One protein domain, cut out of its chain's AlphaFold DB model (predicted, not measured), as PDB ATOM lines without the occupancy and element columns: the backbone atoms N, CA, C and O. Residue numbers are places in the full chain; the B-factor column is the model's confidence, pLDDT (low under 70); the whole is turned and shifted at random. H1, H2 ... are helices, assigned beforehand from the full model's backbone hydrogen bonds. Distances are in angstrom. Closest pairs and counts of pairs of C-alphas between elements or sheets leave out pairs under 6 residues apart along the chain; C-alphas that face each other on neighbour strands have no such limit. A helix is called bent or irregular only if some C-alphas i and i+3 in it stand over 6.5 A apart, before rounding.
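What this domain is: This is residues 12 to 75 of the 168 residues of the protein "DDE_5 domain-containing protein" of Nitrosomonas communis (UniProt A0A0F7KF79). The longest helix, H2, runs through the middle, with H1 slanting away from it on one side and the short H3 and H4 across it on the other. The printed part has 64 residues with four named helices, H1 to H4 in order, and no named strand: all helix. It is compact, radius of gyration of the C-alphas 11.5 A, rounded, spanning 29 by 26 by 22 A.

How they stand to each other: H2, residues 26 to 41, is irregular: C-alphas 27 and 30 are 7.2 A apart. Its residues 35 to 41 touch H3, residues 47 to 52, about perpendicular at 83 degrees; closest C-alphas, Gly 38 and Ala 50, 4.1 A. H1, residues 12 to 21, only just touches H2's residues 29 to 33, with 3 pairs of C-alphas within 8 A; closest, Ala 21 and Thr 29, 6.0 A. H4, residues 60 to 69, is close to but not clearly touching H2; closest C-alphas, Thr 31 and Tyr 63, 6.7 A. H1 is apart from H3 and H4. Every O i to N i+4 pair is within hydrogen-bond range in H1, H3 and H4, and 10 of 12 in H2.

Where its parts are: H2 measures 23.8 A, H1 14.0 A, H4 13.8 A and H3 8.7 A. C-alpha 12 is at (-39.699, -28.503, -41.126), C-alpha 69 at (-33.178, -52.006, -59.704).

The domain as a whole: The C-alphas farthest apart, Glu 12 and Thr 61, are 31.1 A apart. The printed part has no cut, no long link and no residue under pLDDT 70.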
ATOM      1  N   GLU A  12     -41.094 -28.061 -41.131       80.38
ATOM      2  CA  GLU A  12     -39.699 -28.503 -41.126       80.38
ATOM      3  C   GLU A  12     -39.500 -29.918 -41.672       80.38
ATOM      4  O   GLU A  12     -38.659 -30.129 -42.543       80.38
ATOM      5  N   LEU A  13     -40.314 -30.889 -41.248       82.62
ATOM      6  CA  LEU A  13     -40.231 -32.254 -41.766       82.62
ATOM      7  C   LEU A  13     -40.539 -32.287 -43.270       82.62
ATOM      8  O   LEU A  13     -39.860 -32.978 -44.028       82.62
ATOM      9  N   CYS A  14     -41.513 -31.493 -43.722       84.19
ATOM     10  CA  CYS A  14     -41.818 -31.356 -45.147       84.19
ATOM     11  C   CYS A  14     -40.633 -30.760 -45.930       84.19
ATOM     12  O   CYS A  14     -40.261 -31.278 -46.989       84.19
ATOM     13  N   ASN A  15     -39.982 -29.726 -45.386       85.62
ATOM     14  CA  ASN A  15     -38.793 -29.110 -45.974       85.62
ATOM     15  C   ASN A  15     -37.627 -30.102 -46.063       85.62
ATOM     16  O   ASN A  15     -36.977 -30.202 -47.107       85.62
ATOM     17  N   TRP A  16     -37.391 -30.880 -45.008       88.19
ATOM     18  CA  TRP A  16     -36.346 -31.902 -44.951       88.19
ATOM     19  C   TRP A  16     -36.576 -33.011 -45.974       88.19
ATOM     20  O   TRP A  16     -35.681 -33.327 -46.760       88.19
ATOM     21  N   ILE A  17     -37.792 -33.557 -46.030       87.94
ATOM     22  CA  ILE A  17     -38.170 -34.580 -47.011       87.94
ATOM     23  C   ILE A  17     -38.002 -34.038 -48.434       87.94
ATOM     24  O   ILE A  17     -37.414 -34.705 -49.286       87.94
ATOM     25  N   THR A  18     -38.450 -32.807 -48.685       88.06
ATOM     26  CA  THR A  18     -38.305 -32.149 -49.990       88.06
ATOM     27  C   THR A  18     -36.834 -31.955 -50.358       88.06
ATOM     28  O   THR A  18     -36.443 -32.171 -51.505       88.06
ATOM     29  N   PHE A  19     -35.989 -31.591 -49.391       88.75
ATOM     30  CA  PHE A  19     -34.554 -31.423 -49.599       88.75
ATOM     31  C   PHE A  19     -33.848 -32.738 -49.953       88.75
ATOM     32  O   PHE A  19     -32.980 -32.739 -50.830       88.75
ATOM     33  N   LEU A  20     -34.234 -33.847 -49.316       88.00
ATOM     34  CA  LEU A  20     -33.735 -35.189 -49.636       88.00
ATOM     35  C   LEU A  20     -34.221 -35.660 -51.011       88.00
ATOM     36  O   LEU A  20     -33.441 -36.188 -51.805       88.00
ATOM     37  N   ALA A  21     -35.492 -35.403 -51.325       87.81
ATOM     38  CA  ALA A  21     -36.118 -35.794 -52.582       87.81
ATOM     39  C   ALA A  21     -35.474 -35.161 -53.828       87.81
ATOM     40  O   ALA A  21     -35.587 -35.733 -54.908       87.81
ATOM     41  N   LYS A  22     -34.755 -34.034 -53.698       88.31
ATOM     42  CA  LYS A  22     -34.046 -33.370 -54.816       88.31
ATOM     43  C   LYS A  22     -33.035 -34.263 -55.533       88.31
ATOM     44  O   LYS A  22     -32.696 -34.001 -56.681       88.31
ATOM     45  N   VAL A  23     -32.524 -35.284 -54.852       88.50
ATOM     46  CA  VAL A  23     -31.513 -36.196 -55.402       88.50
ATOM     47  C   VAL A  23     -32.138 -37.426 -56.065       88.50
ATOM     48  O   VAL A  23     -31.454 -38.198 -56.736       88.50
ATOM     49  N   LEU A  24     -33.449 -37.601 -55.913       86.56
ATOM     50  CA  LEU A  24     -34.179 -38.733 -56.458       86.56
ATOM     51  C   LEU A  24     -34.834 -38.376 -57.800       86.56
ATOM     52  O   LEU A  24     -35.233 -37.232 -58.023       86.56
ATOM     53  N   PRO A  25     -35.008 -39.359 -58.700       84.75
ATOM     54  CA  PRO A  25     -35.825 -39.176 -59.892       84.75
ATOM     55  C   PRO A  25     -37.257 -38.783 -59.510       84.75
ATOM     56  O   PRO A  25     -37.867 -39.458 -58.676       84.75
ATOM     57  N   LEU A  26     -37.832 -37.774 -60.184       81.88
ATOM     58  CA  LEU A  26     -39.183 -37.257 -59.888       81.88
ATOM     59  C   LEU A  26     -40.244 -38.366 -59.835       81.88
ATOM     60  O   LEU A  26     -41.135 -38.352 -58.990       81.88
ATOM     61  N   ARG A  27     -40.127 -39.364 -60.719       82.25
ATOM     62  CA  ARG A  27     -41.065 -40.493 -60.808       82.25
ATOM     63  C   ARG A  27     -41.042 -41.405 -59.575       82.25
ATOM     64  O   ARG A  27     -42.033 -42.073 -59.305       82.25
ATOM     65  N   SER A  28     -39.930 -41.443 -58.843       83.69
ATOM     66  CA  SER A  28     -39.741 -42.285 -57.653       83.69
ATOM     67  C   SER A  28     -39.822 -41.535 -56.324       83.69
ATOM     68  O   SER A  28     -39.716 -42.142 -55.259       83.69
ATOM     69  N   THR A  29     -40.024 -40.221 -56.358       86.38
ATOM     70  CA  THR A  29     -40.129 -39.417 -55.139       86.38
ATOM     71  C   THR A  29     -41.300 -39.871 -54.268       86.38
ATOM     72  O   THR A  29     -41.135 -40.021 -53.062       86.38
ATOM     73  N   GLY A  30     -42.453 -40.187 -54.869       85.81
ATOM     74  CA  GLY A  30     -43.615 -40.687 -54.126       85.81
ATOM     75  C   GLY A  30     -43.331 -41.998 -53.387       85.81
ATOM     76  O   GLY A  30     -43.600 -42.097 -52.194       85.81
ATOM     77  N   THR A  31     -42.700 -42.966 -54.060       87.56
ATOM     78  CA  THR A  31     -42.346 -44.258 -53.449       87.56
ATOM     79  C   THR A  31     -41.331 -44.111 -52.318       87.56
ATOM     80  O   THR A  31     -41.417 -44.831 -51.328       87.56
ATOM     81  N   PHE A  32     -40.391 -43.171 -52.444       88.50
ATOM     82  CA  PHE A  32     -39.427 -42.876 -51.386       88.50
ATOM     83  C   PHE A  32     -40.097 -42.264 -50.156       88.50
ATOM     84  O   PHE A  32     -39.841 -42.724 -49.050       88.50
ATOM     85  N   ILE A  33     -40.957 -41.257 -50.338       88.44
ATOM     86  CA  ILE A  33     -41.635 -40.579 -49.224       88.44
ATOM     87  C   ILE A  33     -42.509 -41.566 -48.450       88.44
ATOM     88  O   ILE A  33     -42.472 -41.591 -47.225       88.44
ATOM     89  N   GLU A  34     -43.257 -42.407 -49.161       89.06
ATOM     90  CA  GLU A  34     -44.112 -43.421 -48.548       89.06
ATOM     91  C   GLU A  34     -43.291 -44.429 -47.725       89.06
ATOM     92  O   GLU A  34     -43.598 -44.661 -46.557       89.06
ATOM     93  N   LEU A  35     -42.187 -44.953 -48.272       88.62
ATOM     94  CA  LEU A  35     -41.288 -45.836 -47.519       88.62
ATOM     95  C   LEU A  35     -40.603 -45.131 -46.346       88.62
ATOM     96  O   LEU A  35     -40.430 -45.742 -45.298       88.62
ATOM     97  N   LEU A  36     -40.210 -43.867 -46.508       88.88
ATOM     98  CA  LEU A  36     -39.552 -43.087 -45.464       88.88
ATOM     99  C   LEU A  36     -40.483 -42.888 -44.267       88.88
ATOM    100  O   LEU A  36     -40.078 -43.132 -43.134       88.88
ATOM    101  N   ILE A  37     -41.734 -42.498 -44.515       87.56
ATOM    102  CA  ILE A  37     -42.738 -42.341 -43.459       87.56
ATOM    103  C   ILE A  37     -43.035 -43.702 -42.818       87.56
ATOM    104  O   ILE A  37     -43.038 -43.806 -41.595       87.56
ATOM    105  N   GLY A  38     -43.201 -44.764 -43.615       87.06
ATOM    106  CA  GLY A  38     -43.407 -46.118 -43.089       87.06
ATOM    107  C   GLY A  38     -42.248 -46.588 -42.201       87.06
ATOM    108  O   GLY A  38     -42.468 -47.193 -41.151       87.06
ATOM    109  N   ALA A  39     -41.011 -46.251 -42.571       86.88
ATOM    110  CA  ALA A  39     -39.816 -46.577 -41.799       86.88
ATOM    111  C   ALA A  39     -39.695 -45.735 -40.520       86.88
ATOM    112  O   ALA A  39     -39.240 -46.245 -39.505       86.88
ATOM    113  N   MET A  40     -40.141 -44.475 -40.528       86.75
ATOM    114  CA  MET A  40     -40.192 -43.647 -39.313       86.75
ATOM    115  C   MET A  40     -41.219 -44.159 -38.296       86.75
ATOM    116  O   MET A  40     -41.040 -43.970 -37.096       86.75
ATOM    117  N   LEU A  41     -42.293 -44.799 -38.766       85.50
ATOM    118  CA  LEU A  41     -43.361 -45.334 -37.918       85.50
ATOM    119  C   LEU A  41     -43.072 -46.744 -37.382       85.50
ATOM    120  O   LEU A  41     -43.766 -47.203 -36.475       85.50
ATOM    121  N   THR A  42     -42.073 -47.444 -37.926       84.00
ATOM    122  CA  THR A  42     -41.751 -48.826 -37.550       84.00
ATOM    123  C   THR A  42     -40.423 -48.915 -36.794       84.00
ATOM    124  O   THR A  42     -39.390 -48.483 -37.297       84.00
ATOM    125  N   PRO A  43     -40.389 -49.526 -35.595       76.25
ATOM    126  CA  PRO A  43     -39.150 -49.669 -34.827       76.25
ATOM    127  C   PRO A  43     -38.277 -50.847 -35.295       76.25
ATOM    128  O   PRO A  43     -37.147 -50.993 -34.840       76.25
ATOM    129  N   THR A  44     -38.797 -51.719 -36.163       75.88
ATOM    130  CA  THR A  44     -38.166 -52.998 -36.524       75.88
ATOM    131  C   THR A  44     -37.071 -52.859 -37.580       75.88
ATOM    132  O   THR A  44     -36.213 -53.731 -37.695       75.88
ATOM    133  N   GLY A  45     -37.089 -51.774 -38.363       72.25
ATOM    134  CA  GLY A  45     -36.126 -51.532 -39.440       72.25
ATOM    135  C   GLY A  45     -36.306 -52.426 -40.675       72.25
ATOM    136  O   GLY A  45     -35.488 -52.360 -41.594       72.25
ATOM    137  N   PHE A  46     -37.363 -53.247 -40.740       82.50
ATOM    138  CA  PHE A  46     -37.680 -54.043 -41.926       82.50
ATOM    139  C   PHE A  46     -38.549 -53.254 -42.908       82.50
ATOM    140  O   PHE A  46     -39.600 -52.719 -42.560       82.50
ATOM    141  N   VAL A  47     -38.147 -53.247 -44.181       83.94
ATOM    142  CA  VAL A  47     -38.878 -52.556 -45.260       83.94
ATOM    143  C   VAL A  47     -40.300 -53.103 -45.425       83.94
ATOM    144  O   VAL A  47     -41.217 -52.356 -45.753       83.94
ATOM    145  N   THR A  48     -40.502 -54.402 -45.198       85.25
ATOM    146  CA  THR A  48     -41.826 -55.030 -45.287       85.25
ATOM    147  C   THR A  48     -42.764 -54.527 -44.193       85.25
ATOM    148  O   THR A  48     -43.918 -54.230 -44.488       85.25
ATOM    149  N   ASP A  49     -42.271 -54.342 -42.970       84.25
ATOM    150  CA  ASP A  49     -43.078 -53.781 -41.882       84.25
ATOM    151  C   ASP A  49     -43.429 -52.320 -42.178       84.25
ATOM    152  O   ASP A  49     -44.583 -51.918 -42.045       84.25
ATOM    153  N   ALA A  50     -42.459 -51.543 -42.673       85.94
ATOM    154  CA  ALA A  50     -42.684 -50.171 -43.123       85.94
ATOM    155  C   ALA A  50     -43.740 -50.092 -44.241       85.94
ATOM    156  O   ALA A  50     -44.562 -49.176 -44.254       85.94
ATOM    157  N   TYR A  51     -43.741 -51.063 -45.161       86.12
ATOM    158  CA  TYR A  51     -44.747 -51.185 -46.217       86.12
ATOM    159  C   TYR A  51     -46.145 -51.473 -45.659       86.12
ATOM    160  O   TYR A  51     -47.112 -50.879 -46.121       86.12
ATOM    161  N   LEU A  52     -46.251 -52.353 -44.662       88.19
ATOM    162  CA  LEU A  52     -47.528 -52.726 -44.044       88.19
ATOM    163  C   LEU A  52     -48.100 -51.639 -43.122       88.19
ATOM    164  O   LEU A  52     -49.297 -51.646 -42.849       88.19
ATOM    165  N   MET A  53     -47.268 -50.705 -42.658       86.62
ATOM    166  CA  MET A  53     -47.677 -49.637 -41.742       86.62
ATOM    167  C   MET A  53     -48.523 -48.540 -42.410       86.62
ATOM    168  O   MET A  53     -49.248 -47.813 -41.732       86.62
ATOM    169  N   LEU A  54     -48.446 -48.397 -43.736       84.12
ATOM    170  CA  LEU A  54     -49.174 -47.375 -44.488       84.12
ATOM    171  C   LEU A  54     -50.043 -48.000 -45.577       84.12
ATOM    172  O   LEU A  54     -49.726 -49.043 -46.143       84.12
ATOM    173  N   THR A  55     -51.118 -47.304 -45.949       84.00
ATOM    174  CA  THR A  55     -51.881 -47.622 -47.160       84.00
ATOM    175  C   THR A  55     -51.085 -47.187 -48.389       84.00
ATOM    176  O   THR A  55     -51.244 -46.076 -48.901       84.00
ATOM    177  N   MET A  56     -50.176 -48.058 -48.823       83.19
ATOM    178  CA  MET A  56     -49.296 -47.831 -49.965       83.19
ATOM    179  C   MET A  56     -50.091 -47.734 -51.268       83.19
ATOM    180  O   MET A  56     -51.036 -48.489 -51.497       83.19
ATOM    181  N   ARG A  57     -49.702 -46.806 -52.150       83.00
ATOM    182  CA  ARG A  57     -50.383 -46.621 -53.443       83.00
ATOM    183  C   ARG A  57     -50.054 -47.715 -54.447       83.00
ATOM    184  O   ARG A  57     -50.875 -48.040 -55.299       83.00
ATOM    185  N   ASN A  58     -48.831 -48.234 -54.389       83.50
ATOM    186  CA  ASN A  58     -48.342 -49.235 -55.327       83.50
ATOM    187  C   ASN A  58     -48.283 -50.619 -54.677       83.50
ATOM    188  O   ASN A  58     -48.256 -50.758 -53.459       83.50
ATOM    189  N   HIS A  59     -48.193 -51.658 -55.504       86.44
ATOM    190  CA  HIS A  59     -47.929 -53.007 -55.016       86.44
ATOM    191  C   HIS A  59     -46.486 -53.136 -54.498       86.44
ATOM    192  O   HIS A  59     -45.574 -52.512 -55.049       86.44
ATOM    193  N   TRP A  60     -46.257 -54.012 -53.512       84.06
ATOM    194  CA  TRP A  60     -44.934 -54.343 -52.953       84.06
ATOM    195  C   TRP A  60     -43.844 -54.515 -54.023       84.06
ATOM    196  O   TRP A  60     -42.744 -53.980 -53.899       84.06
ATOM    197  N   THR A  61     -44.170 -55.196 -55.126       85.50
ATOM    198  CA  THR A  61     -43.249 -55.447 -56.246       85.50
ATOM    199  C   THR A  61     -42.640 -54.164 -56.819       85.50
ATOM    200  O   THR A  61     -41.490 -54.180 -57.250       85.50
ATOM    201  N   SER A  62     -43.378 -53.052 -56.823       86.06
ATOM    202  CA  SER A  62     -42.884 -51.758 -57.303       86.06
ATOM    203  C   SER A  62     -41.830 -51.172 -56.364       86.06
ATOM    204  O   SER A  62     -40.789 -50.721 -56.835       86.06
ATOM    205  N   TYR A  63     -42.052 -51.237 -55.047       86.31
ATOM    206  CA  TYR A  63     -41.074 -50.791 -54.047       86.31
ATOM    207  C   TYR A  63     -39.834 -51.680 -54.054       86.31
ATOM    208  O   TYR A  63     -38.714 -51.177 -54.062       86.31
ATOM    209  N   TYR A  64     -40.024 -52.997 -54.143       85.06
ATOM    210  CA  TYR A  64     -38.929 -53.953 -54.252       85.06
ATOM    211  C   TYR A  64     -38.066 -53.697 -55.499       85.06
ATOM    212  O   TYR A  64     -36.842 -53.602 -55.402       85.06
ATOM    213  N   LYS A  65     -38.691 -53.499 -56.670       87.00
ATOM    214  CA  LYS A  65     -37.977 -53.133 -57.904       87.00
ATOM    215  C   LYS A  65     -37.275 -51.787 -57.782       87.00
ATOM    216  O   LYS A  65     -36.167 -51.645 -58.283       87.00
ATOM    217  N   TRP A  66     -37.886 -50.810 -57.120       87.75
ATOM    218  CA  TRP A  66     -37.254 -49.514 -56.903       87.75
ATOM    219  C   TRP A  66     -36.017 -49.610 -55.994       87.75
ATOM    220  O   TRP A  66     -35.000 -48.984 -56.284       87.75
ATOM    221  N   LEU A  67     -36.063 -50.436 -54.947       85.12
ATOM    222  CA  LEU A  67     -34.921 -50.668 -54.059       85.12
ATOM    223  C   LEU A  67     -33.798 -51.457 -54.738       85.12
ATOM    224  O   LEU A  67     -32.633 -51.121 -54.561       85.12
ATOM    225  N   GLN A  68     -34.133 -52.497 -55.506       82.31
ATOM    226  CA  GLN A  68     -33.132 -53.391 -56.099       82.31
ATOM    227  C   GLN A  68     -32.597 -52.900 -57.454       82.31
ATOM    228  O   GLN A  68     -31.428 -53.101 -57.763       82.31
ATOM    229  N   GLN A  69     -33.456 -52.322 -58.293       80.50
ATOM    230  CA  GLN A  69     -33.178 -52.006 -59.704       80.50
ATOM    231  C   GLN A  69     -33.400 -50.523 -60.031       80.50
ATOM    232  O   GLN A  69     -33.339 -50.117 -61.195       80.50
ATOM    233  N   GLY A  70     -33.719 -49.700 -59.030       78.81
ATOM    234  CA  GLY A  70     -33.963 -48.283 -59.233       78.81
ATOM    235  C   GLY A  70     -32.698 -47.552 -59.675       78.81
ATOM    236  O   GLY A  70     -31.627 -47.723 -59.105       78.81
ATOM    237  N   LYS A  71     -32.838 -46.671 -60.670       79.25
ATOM    238  CA  LYS A  71     -31.775 -45.754 -61.104       79.25
ATOM    239  C   LYS A  71     -31.678 -44.560 -60.150       79.25
ATOM    240  O   LYS A  71     -32.041 -43.443 -60.512       79.25
ATOM    241  N   TRP A  72     -31.254 -44.795 -58.914       83.12
ATOM    242  CA  TRP A  72     -30.967 -43.745 -57.937       83.12
ATOM    243  C   TRP A  72     -29.676 -44.075 -57.192       83.12
ATOM    244  O   TRP A  72     -29.340 -45.235 -56.979       83.12
ATOM    245  N   SER A  73     -28.921 -43.042 -56.821       83.25
ATOM    246  CA  SER A  73     -27.659 -43.221 -56.110       83.25
ATOM    247  C   SER A  73     -27.889 -43.079 -54.612       83.25
ATOM    248  O   SER A  73     -28.164 -41.983 -54.117       83.25
ATOM    249  N   TRP A  74     -27.722 -44.178 -53.880       79.19
ATOM    250  CA  TRP A  74     -27.770 -44.161 -52.421       79.19
ATOM    251  C   TRP A  74     -26.677 -43.262 -51.826       79.19
ATOM    252  O   TRP A  74     -26.941 -42.539 -50.871       79.19
ATOM    253  N   LEU A  75     -25.484 -43.216 -52.440       83.38
ATOM    254  CA  LEU A  75     -24.403 -42.298 -52.062       83.38
ATOM    255  C   LEU A  75     -24.815 -40.834 -52.226       83.38
ATOM    256  O   LEU A  75     -24.468 -39.986 -51.405       83.38
TER     257      LEU A  75